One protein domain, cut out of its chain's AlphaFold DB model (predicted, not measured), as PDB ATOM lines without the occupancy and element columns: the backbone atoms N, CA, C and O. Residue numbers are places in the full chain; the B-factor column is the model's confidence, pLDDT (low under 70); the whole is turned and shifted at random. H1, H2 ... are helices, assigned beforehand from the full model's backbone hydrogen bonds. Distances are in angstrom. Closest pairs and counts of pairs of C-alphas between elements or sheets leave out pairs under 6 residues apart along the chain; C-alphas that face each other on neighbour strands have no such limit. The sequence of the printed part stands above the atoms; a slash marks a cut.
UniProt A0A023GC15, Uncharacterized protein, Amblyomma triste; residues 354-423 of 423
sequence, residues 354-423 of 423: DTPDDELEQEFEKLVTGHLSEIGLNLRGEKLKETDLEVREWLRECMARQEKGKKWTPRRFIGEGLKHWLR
ATOM      1  N   ASP A 354      16.458  43.227  43.141       50.25
ATOM      2  CA  ASP A 354      15.479  42.985  44.231       50.25
ATOM      3  C   ASP A 354      15.944  42.009  45.318       50.25
ATOM      4  O   ASP A 354      15.209  41.737  46.269       50.25
ATOM      5  N   THR A 355      17.147  41.448  45.204       50.84
ATOM      6  CA  THR A 355      17.671  40.593  46.275       50.84
ATOM      7  C   THR A 355      18.468  41.462  47.243       50.84
ATOM      8  O   THR A 355      19.472  42.041  46.823       50.84
ATOM      9  N   PRO A 356      18.052  41.595  48.518       55.62
ATOM     10  CA  PRO A 356      18.884  42.278  49.495       55.62
ATOM     11  C   PRO A 356      20.232  41.554  49.544       55.62
ATOM     12  O   PRO A 356      20.271  40.326  49.638       55.62
ATOM     13  N   ASP A 357      21.324  42.317  49.444       59.62
ATOM     14  CA  ASP A 357      22.702  41.796  49.353       59.62
ATOM     15  C   ASP A 357      22.973  40.765  50.476       59.62
ATOM     16  O   ASP A 357      23.631  39.751  50.259       59.62
ATOM     17  N   ASP A 358      22.331  40.949  51.637       59.94
ATOM     18  CA  ASP A 358      22.390  40.072  52.812       59.94
ATOM     19  C   ASP A 358      21.806  38.651  52.603       59.94
ATOM     20  O   ASP A 358      22.293  37.688  53.207       59.94
ATOM     21  N   GLU A 359      20.758  38.476  51.782       59.91
ATOM     22  CA  GLU A 359      20.188  37.148  51.473       59.91
ATOM     23  C   GLU A 359      21.062  36.386  50.472       59.91
ATOM     24  O   GLU A 359      21.338  35.200  50.684       59.91
ATOM     25  N   LEU A 360      21.573  37.080  49.449       62.84
ATOM     26  CA  LEU A 360      22.538  36.522  48.491       62.84
ATOM     27  C   LEU A 360      23.831  36.093  49.187       62.84
ATOM     28  O   LEU A 360      24.431  35.074  48.848       62.84
ATOM     29  N   GLU A 361      24.249  36.848  50.195       63.28
ATOM     30  CA  GLU A 361      25.483  36.615  50.929       63.28
ATOM     31  C   GLU A 361      25.401  35.412  51.886       63.28
ATOM     32  O   GLU A 361      26.366  34.653  52.044       63.28
ATOM     33  N   GLN A 362      24.232  35.165  52.487       64.06
ATOM     34  CA  GLN A 362      23.980  33.928  53.234       64.06
ATOM     35  C   GLN A 362      23.838  32.711  52.316       64.06
ATOM     36  O   GLN A 362      24.217  31.601  52.705       64.06
ATOM     37  N   GLU A 363      23.281  32.891  51.119       73.69
ATOM     38  CA  GLU A 363      23.173  31.833  50.116       73.69
ATOM     39  C   GLU A 363      24.549  31.448  49.560       73.69
ATOM     40  O   GLU A 363      24.860  30.258  49.482       73.69
ATOM     41  N   PHE A 364      25.420  32.426  49.294       79.44
ATOM     42  CA  PHE A 364      26.789  32.206  48.830       79.44
ATOM     43  C   PHE A 364      27.604  31.348  49.804       79.44
ATOM     44  O   PHE A 364      28.207  30.351  49.405       79.44
ATOM     45  N   GLU A 365      27.583  31.675  51.099       82.00
ATOM     46  CA  GLU A 365      28.320  30.916  52.115       82.00
ATOM     47  C   GLU A 365      27.838  29.460  52.206       82.00
ATOM     48  O   GLU A 365      28.653  28.531  52.257       82.00
ATOM     49  N   LYS A 366      26.514  29.249  52.194       82.31
ATOM     50  CA  LYS A 366      25.897  27.913  52.233       82.31
ATOM     51  C   LYS A 366      26.230  27.112  50.977       82.31
ATOM     52  O   LYS A 366      26.591  25.943  51.093       82.31
ATOM     53  N   LEU A 367      26.160  27.742  49.806       84.00
ATOM     54  CA  LEU A 367      26.450  27.126  48.513       84.00
ATOM     55  C   LEU A 367      27.923  26.714  48.407       84.00
ATOM     56  O   LEU A 367      28.230  25.559  48.110       84.00
ATOM     57  N   VAL A 368      28.841  27.630  48.724       83.94
ATOM     58  CA  VAL A 368      30.287  27.371  48.722       83.94
ATOM     59  C   VAL A 368      30.634  26.272  49.721       83.94
ATOM     60  O   VAL A 368      31.354  25.335  49.383       83.94
ATOM     61  N   THR A 369      30.094  26.335  50.941       83.94
ATOM     62  CA  THR A 369      30.343  25.312  51.969       83.94
ATOM     63  C   THR A 369      29.766  23.950  51.564       83.94
ATOM     64  O   THR A 369      30.401  22.923  51.810       83.94
ATOM     65  N   GLY A 370      28.604  23.926  50.903       84.50
ATOM     66  CA  GLY A 370      27.999  22.716  50.346       84.50
ATOM     67  C   GLY A 370      28.901  22.049  49.309       84.50
ATOM     68  O   GLY A 370      29.273  20.888  49.476       84.50
ATOM     69  N   HIS A 371      29.354  22.802  48.305       85.06
ATOM     70  CA  HIS A 371      30.240  22.274  47.265       85.06
ATOM     71  C   HIS A 371      31.620  21.862  47.791       85.06
ATOM     72  O   HIS A 371      32.159  20.836  47.380       85.06
ATOM     73  N   LEU A 372      32.200  22.612  48.735       83.38
ATOM     74  CA  LEU A 372      33.462  22.222  49.375       83.38
ATOM     75  C   LEU A 372      33.315  20.893  50.128       83.38
ATOM     76  O   LEU A 372      34.189  20.029  50.025       83.38
ATOM     77  N   SER A 373      32.175  20.695  50.796       84.69
ATOM     78  CA  SER A 373      31.850  19.445  51.489       84.69
ATOM     79  C   SER A 373      31.658  18.275  50.516       84.69
ATOM     80  O   SER A 373      32.155  17.183  50.783       84.69
ATOM     81  N   GLU A 374      31.006  18.495  49.369       86.69
ATOM     82  CA  GLU A 374      30.846  17.494  48.300       86.69
ATOM     83  C   GLU A 374      32.189  17.051  47.701       86.69
ATOM     84  O   GLU A 374      32.382  15.875  47.395       86.69
ATOM     85  N   ILE A 375      33.146  17.976  47.583       86.06
ATOM     86  CA  ILE A 375      34.511  17.706  47.101       86.06
ATOM     87  C   ILE A 375      35.379  17.050  48.202       86.06
ATOM     88  O   ILE A 375      36.494  16.593  47.943       86.06
ATOM     89  N   GLY A 376      34.873  16.943  49.437       76.62
ATOM     90  CA  GLY A 376      35.584  16.354  50.577       76.62
ATOM     91  C   GLY A 376      36.591  17.302  51.236       76.62
ATOM     92  O   GLY A 376      37.441  16.863  52.014       76.62
ATOM     93  N   LEU A 377      36.508  18.601  50.943       77.12
ATOM     94  CA  LEU A 377      37.283  19.643  51.603       77.12
ATOM     95  C   LEU A 377      36.487  20.145  52.808       77.12
ATOM     96  O   LEU A 377      35.455  20.790  52.662       77.12
ATOM     97  N   ASN A 378      36.978  19.876  54.016       70.06
ATOM     98  CA  ASN A 378      36.321  20.295  55.258       70.06
ATOM     99  C   ASN A 378      36.600  21.781  55.572       70.06
ATOM    100  O   ASN A 378      37.122  22.129  56.632       70.06
ATOM    101  N   LEU A 379      36.342  22.646  54.594       74.81
ATOM    102  CA  LEU A 379      36.527  24.091  54.648       74.81
ATOM    103  C   LEU A 379      35.151  24.762  54.699       74.81
ATOM    104  O   LEU A 379      34.236  24.357  53.986       74.81
ATOM    105  N   ARG A 380      35.012  25.805  55.522       72.00
ATOM    106  CA  ARG A 380      33.830  26.677  55.507       72.00
ATOM    107  C   ARG A 380      34.051  27.866  54.591       72.00
ATOM    108  O   ARG A 380      35.143  28.433  54.572       72.00
ATOM    109  N   GLY A 381      32.988  28.265  53.898       73.75
ATOM    110  CA  GLY A 381      32.954  29.460  53.057       73.75
ATOM    111  C   GLY A 381      33.095  30.780  53.822       73.75
ATOM    112  O   GLY A 381      33.239  31.809  53.179       73.75
ATOM    113  N   GLU A 382      33.114  30.766  55.162       77.31
ATOM    114  CA  GLU A 382      33.200  31.952  56.033       77.31
ATOM    115  C   GLU A 382      34.329  32.925  55.626       77.31
ATOM    116  O   GLU A 382      34.088  34.117  55.473       77.31
ATOM    117  N   LYS A 383      35.546  32.429  55.353       79.12
ATOM    118  CA  LYS A 383      36.666  33.288  54.910       79.12
ATOM    119  C   LYS A 383      36.493  33.834  53.492       79.12
ATOM    120  O   LYS A 383      36.935  34.937  53.190       79.12
ATOM    121  N   LEU A 384      35.886  33.044  52.606       80.12
ATOM    122  CA  LEU A 384      35.623  33.482  51.236       80.12
ATOM    123  C   LEU A 384      34.540  34.564  51.217       80.12
ATOM    124  O   LEU A 384      34.617  35.499  50.439       80.12
ATOM    125  N   LYS A 385      33.564  34.457  52.117       81.94
ATOM    126  CA  LYS A 385      32.542  35.475  52.339       81.94
ATOM    127  C   LYS A 385      33.140  36.772  52.887       81.94
ATOM    128  O   LYS A 385      32.842  37.836  52.367       81.94
ATOM    129  N   GLU A 386      34.002  36.688  53.900       82.56
ATOM    130  CA  GLU A 386      34.680  37.867  54.465       82.56
ATOM    131  C   GLU A 386      35.531  38.587  53.406       82.56
ATOM    132  O   GLU A 386      35.438  39.800  53.251       82.56
ATOM    133  N   THR A 387      36.286  37.835  52.603       82.56
ATOM    134  CA  THR A 387      37.062  38.408  51.489       82.56
ATOM    135  C   THR A 387      36.178  38.973  50.368       82.56
ATOM    136  O   THR A 387      36.514  40.020  49.818       82.56
ATOM    137  N   ASP A 388      35.038  38.348  50.045       80.69
ATOM    138  CA  ASP A 388      34.064  38.896  49.083       80.69
ATOM    139  C   ASP A 388      33.486  40.237  49.567       80.69
ATOM    140  O   ASP A 388      33.470  41.212  48.812       80.69
ATOM    141  N   LEU A 389      33.114  40.322  50.849       83.00
ATOM    142  CA  LEU A 389      32.656  41.555  51.497       83.00
ATOM    143  C   LEU A 389      33.697  42.670  51.426       83.00
ATOM    144  O   LEU A 389      33.383  43.782  50.993       83.00
ATOM    145  N   GLU A 390      34.942  42.376  51.805       83.44
ATOM    146  CA  GLU A 390      36.037  43.350  51.755       83.44
ATOM    147  C   GLU A 390      36.275  43.866  50.328       83.44
ATOM    148  O   GLU A 390      36.507  45.060  50.117       83.44
ATOM    149  N   VAL A 391      36.195  42.983  49.326       84.06
ATOM    150  CA  VAL A 391      36.355  43.354  47.914       84.06
ATOM    151  C   VAL A 391      35.183  44.210  47.431       84.06
ATOM    152  O   VAL A 391      35.408  45.214  46.752       84.06
ATOM    153  N   ARG A 392      33.942  43.868  47.793       81.81
ATOM    154  CA  ARG A 392      32.745  44.658  47.458       81.81
ATOM    155  C   ARG A 392      32.771  46.040  48.103       81.81
ATOM    156  O   ARG A 392      32.459  47.030  47.439       81.81
ATOM    157  N   GLU A 393      33.172  46.136  49.369       85.50
ATOM    158  CA  GLU A 393      33.324  47.415  50.063       85.50
ATOM    159  C   GLU A 393      34.421  48.268  49.417       85.50
ATOM    160  O   GLU A 393      34.205  49.452  49.143       85.50
ATOM    161  N   TRP A 394      35.563  47.661  49.077       85.38
ATOM    162  CA  TRP A 394      36.633  48.335  48.344       85.38
ATOM    163  C   TRP A 394      36.169  48.838  46.971       85.38
ATOM    164  O   TRP A 394      36.444  49.984  46.612       85.38
ATOM    165  N   LEU A 395      35.412  48.032  46.218       81.69
ATOM    166  CA  LEU A 395      34.818  48.441  44.940       81.69
ATOM    167  C   LEU A 395      33.862  49.623  45.120       81.69
ATOM    168  O   LEU A 395      33.957  50.599  44.375       81.69
ATOM    169  N   ARG A 396      32.992  49.585  46.135       82.69
ATOM    170  CA  ARG A 396      32.078  50.689  46.466       82.69
ATOM    171  C   ARG A 396      32.849  51.963  46.812       82.69
ATOM    172  O   ARG A 396      32.505  53.047  46.340       82.69
ATOM    173  N   GLU A 397      33.932  51.844  47.578       84.06
ATOM    174  CA  GLU A 397      34.806  52.970  47.894       84.06
ATOM    175  C   GLU A 397      35.514  53.516  46.642       84.06
ATOM    176  O   GLU A 397      35.630  54.731  46.465       84.06
ATOM    177  N   CYS A 398      35.968  52.639  45.747       79.50
ATOM    178  CA  CYS A 398      36.548  53.013  44.463       79.50
ATOM    179  C   CYS A 398      35.556  53.788  43.589       79.50
ATOM    180  O   CYS A 398      35.928  54.846  43.080       79.50
ATOM    181  N   MET A 399      34.306  53.329  43.487       77.75
ATOM    182  CA  MET A 399      33.233  54.021  42.762       77.75
ATOM    183  C   MET A 399      32.962  55.408  43.366       77.75
ATOM    184  O   MET A 399      33.047  56.416  42.667       77.75
ATOM    185  N   ALA A 400      32.794  55.495  44.688       78.88
ATOM    186  CA  ALA A 400      32.585  56.769  45.383       78.88
ATOM    187  C   ALA A 400      33.784  57.736  45.259       78.88
ATOM    188  O   ALA A 400      33.645  58.957  45.351       78.88
ATOM    189  N   ARG A 401      35.004  57.215  45.090       76.50
ATOM    190  CA  ARG A 401      36.215  58.018  44.838       76.50
ATOM    191  C   ARG A 401      36.326  58.453  43.376       76.50
ATOM    192  O   ARG A 401      36.861  59.536  43.130       76.50
ATOM    193  N   GLN A 402      35.835  57.646  42.439       71.06
ATOM    194  CA  GLN A 402      35.736  57.999  41.025       71.06
ATOM    195  C   GLN A 402      34.740  59.146  40.823       71.06
ATOM    196  O   GLN A 402      35.080  60.114  40.152       71.06
ATOM    197  N   GLU A 403      33.585  59.104  41.493       69.44
ATOM    198  CA  GLU A 403      32.604  60.204  41.510       69.44
ATOM    199  C   GLU A 403      33.197  61.520  42.045       69.44
ATOM    200  O   GLU A 403      32.822  62.606  41.619       69.44
ATOM    201  N   LYS A 404      34.190  61.436  42.939       77.12
ATOM    202  CA  LYS A 404      34.946  62.590  43.465       77.12
ATOM    203  C   LYS A 404      36.095  63.045  42.546       77.12
ATOM    204  O   LYS A 404      36.972  63.784  42.994       77.12
ATOM    205  N   GLY A 405      36.144  62.575  41.296       68.94
ATOM    206  CA  GLY A 405      37.125  62.982  40.280       68.94
ATOM    207  C   GLY A 405      38.532  62.394  40.457       68.94
ATOM    208  O   GLY A 405      39.498  62.863  39.850       68.94
ATOM    209  N   LYS A 406      38.705  61.370  41.305       69.81
ATOM    210  CA  LYS A 406      40.028  60.813  41.625       69.81
ATOM    211  C   LYS A 406      40.420  59.725  40.615       69.81
ATOM    212  O   LYS A 406      40.047  58.566  40.766       69.81
ATOM    213  N   LYS A 407      41.213  60.083  39.598       67.19
ATOM    214  CA  LYS A 407      41.661  59.150  38.544       67.19
ATOM    215  C   LYS A 407      42.633  58.088  39.083       67.19
ATOM    216  O   LYS A 407      43.609  58.403  39.769       67.19
ATOM    217  N   TRP A 408      42.397  56.827  38.726       66.44
ATOM    218  CA  TRP A 408      43.332  55.720  38.933       66.44
ATOM    219  C   TRP A 408      43.889  55.248  37.596       66.44
ATOM    220  O   TRP A 408      43.168  55.153  36.609       66.44
ATOM    221  N   THR A 409      45.176  54.905  37.562       72.44
ATOM    222  CA  THR A 409      45.709  54.174  36.412       72.44
ATOM    223  C   THR A 409      45.235  52.717  36.485       72.44
ATOM    224  O   THR A 409      45.248  52.143  37.581       72.44
ATOM    225  N   PRO A 410      44.875  52.068  35.359       70.50
ATOM    226  CA  PRO A 410      44.377  50.687  35.357       70.50
ATOM    227  C   PRO A 410      45.300  49.706  36.092       70.50
ATOM    228  O   PRO A 410      44.853  48.855  36.853       70.50
ATOM    229  N   ARG A 411      46.621  49.891  35.957       71.56
ATOM    230  CA  ARG A 411      47.632  49.088  36.666       71.56
ATOM    231  C   ARG A 411      47.574  49.248  38.183       71.56
ATOM    232  O   ARG A 411      47.791  48.278  38.899       71.56
ATOM    233  N   ARG A 412      47.305  50.461  38.675       76.81
ATOM    234  CA  ARG A 412      47.171  50.723  40.112       76.81
ATOM    235  C   ARG A 412      45.883  50.110  40.647       76.81
ATOM    236  O   ARG A 412      45.914  49.538  41.725       76.81
ATOM    237  N   PHE A 413      44.796  50.184  39.878       77.81
ATOM    238  CA  PHE A 413      43.495  49.633  40.266       77.81
ATOM    239  C   PHE A 413      43.561  48.116  40.392       77.81
ATOM    240  O   PHE A 413      43.279  47.573  41.455       77.81
ATOM    241  N   ILE A 414      44.076  47.453  39.356       78.25
ATOM    242  CA  ILE A 414      44.303  46.006  39.358       78.25
ATOM    243  C   ILE A 414      45.271  45.614  40.483       78.25
ATOM    244  O   ILE A 414      45.032  44.646  41.195       78.25
ATOM    245  N   GLY A 415      46.345  46.387  40.681       81.12
ATOM    246  CA  GLY A 415      47.344  46.119  41.713       81.12
ATOM    247  C   GLY A 415      46.821  46.226  43.147       81.12
ATOM    248  O   GLY A 415      47.240  45.439  43.988       81.12
ATOM    249  N   GLU A 416      45.929  47.171  43.449       78.69
ATOM    250  CA  GLU A 416      45.300  47.262  44.776       78.69
ATOM    251  C   GLU A 416      44.168  46.243  44.934       78.69
ATOM    252  O   GLU A 416      44.101  45.600  45.977       78.69
ATOM    253  N   GLY A 417      43.367  45.989  43.893       76.44
ATOM    254  CA  GLY A 417      42.344  44.938  43.924       76.44
ATOM    255  C   GLY A 417      42.939  43.553  44.199       76.44
ATOM    256  O   GLY A 417      42.450  42.815  45.049       76.44
ATOM    257  N   LEU A 418      44.082  43.233  43.581       78.69
ATOM    258  CA  LEU A 418      44.833  42.003  43.861       78.69
ATOM    259  C   LEU A 418      45.320  41.914  45.312       78.69
ATOM    260  O   LEU A 418      45.376  40.818  45.859       78.69
ATOM    261  N   LYS A 419      45.674  43.031  45.959       79.06
ATOM    262  CA  LYS A 419      46.108  43.023  47.368       79.06
ATOM    263  C   LYS A 419      44.964  42.744  48.334       79.06
ATOM    264  O   LYS A 419      45.229  42.192  49.397       79.06
ATOM    265  N   HIS A 420      43.748  43.163  47.989       73.44
ATOM    266  CA  HIS A 420      42.547  42.831  48.749       73.44
ATOM    267  C   HIS A 420      42.153  41.366  48.542       73.44
ATOM    268  O   HIS A 420      41.776  40.707  49.494       73.44
ATOM    269  N   TRP A 421      42.342  40.823  47.334       69.00
ATOM    270  CA  TRP A 421      41.995  39.430  47.037       69.00
ATOM    271  C   TRP A 421      43.009  38.388  47.548       69.00
ATOM    272  O   TRP A 421      42.646  37.246  47.799       69.00
ATOM    273  N   LEU A 422      44.295  38.746  47.670       67.38
ATOM    274  CA  LEU A 422      45.355  37.830  48.133       67.38
ATOM    275  C   LEU A 422      45.590  37.835  49.655       67.38
ATOM    276  O   LEU A 422      46.471  37.105  50.119       67.38
ATOM    277  N   ARG A 423      44.893  38.688  50.408       58.84
ATOM    278  CA  ARG A 423      44.999  38.745  51.870       58.84
ATOM    279  C   ARG A 423      44.070  37.715  52.500       58.84
ATOM    280  O   ARG A 423      44.500  37.129  53.521       58.84
TER     281      ARG A 423
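AT A GLANCE: This is residues 354 to 423 of the 423 residues of an uncharacterized protein of Amblyomma triste (UniProt A0A023GC15). Three helices make a flat zigzag: the long H2 runs through the middle, H1 meets it near its beginning at a slant like an open V, and H3 folds back along part of H2 on its other side. Two stretches stick out: residues 354 to 360, of which 357 to 360 belong to H1, and, at the turn from H2 to H3, residues 399 to 405, of which 399 to 403 belong to H2. The printed part has 70 residues with three named helices, H1, H2 and H3 in that order, and no named strand; its class is all helix. The whole is loose, with a radius of gyration of the C-alphas of 15.3 A, and its C-alphas span 46 by 29 by 13 A.

IN THESE COORDINATES: H1 covers residues 357 to 374 and begins at C-alpha 357, at (22.702, 41.796, 49.353); it is 25.7 A long from first to last C-alpha. H2, the longest helix, covers residues 382 to 403 and measures 31.8 A from C-alpha 382, at (33.200, 31.952, 56.033), to C-alpha 403. H3 covers residues 410 to 421, is 16.4 A long from first to last C-alpha, and ends at C-alpha 421, at (41.995, 39.430, 47.037).

HOW THE PARTS SIT: H1 and H2 touch, H1 with residues 361 to 365 alone and H2 with residues 382 to 385 alone. Their closest C-alphas, those of Glu 365 and Lys 385, are 6.2 A apart. They run opposite ways at a tilt of 37 degrees, only just steep, and form a helical hairpin. H2 touches H3 with its residues 387 to 394 alone, and H3 touches H2 with its residues 417 to 421 alone. The closest C-alphas of these two are those of Val 391 and His 420, 6.3 A apart. H2 and H3 run opposite ways at a shallow tilt of 28 degrees and form a second helical hairpin. H1 and H3 are apart. In H1, H2 and H3, every O i to N i+4 pair is within hydrogen-bond range.

THE WHOLE: The two C-alphas farthest apart, those of Gly 376 and Gly 405, are 47.8 A from each other. The printed part has no cut, and its last residue, Arg 423, is the chain's last. No link is long: the links from H1 to H2, of 7 residues, and from H2 to H3, of 6 residues, are both short. Residues 354 to 360, of which 357 to 360 belong to H1, and residues 399 to 405, of which 399 to 403 belong to H2, stand free. The mean pLDDT of the printed part is 75.4; it is under 70 at residues 354 to 362, 403, 405 to 408 and 421 to 423.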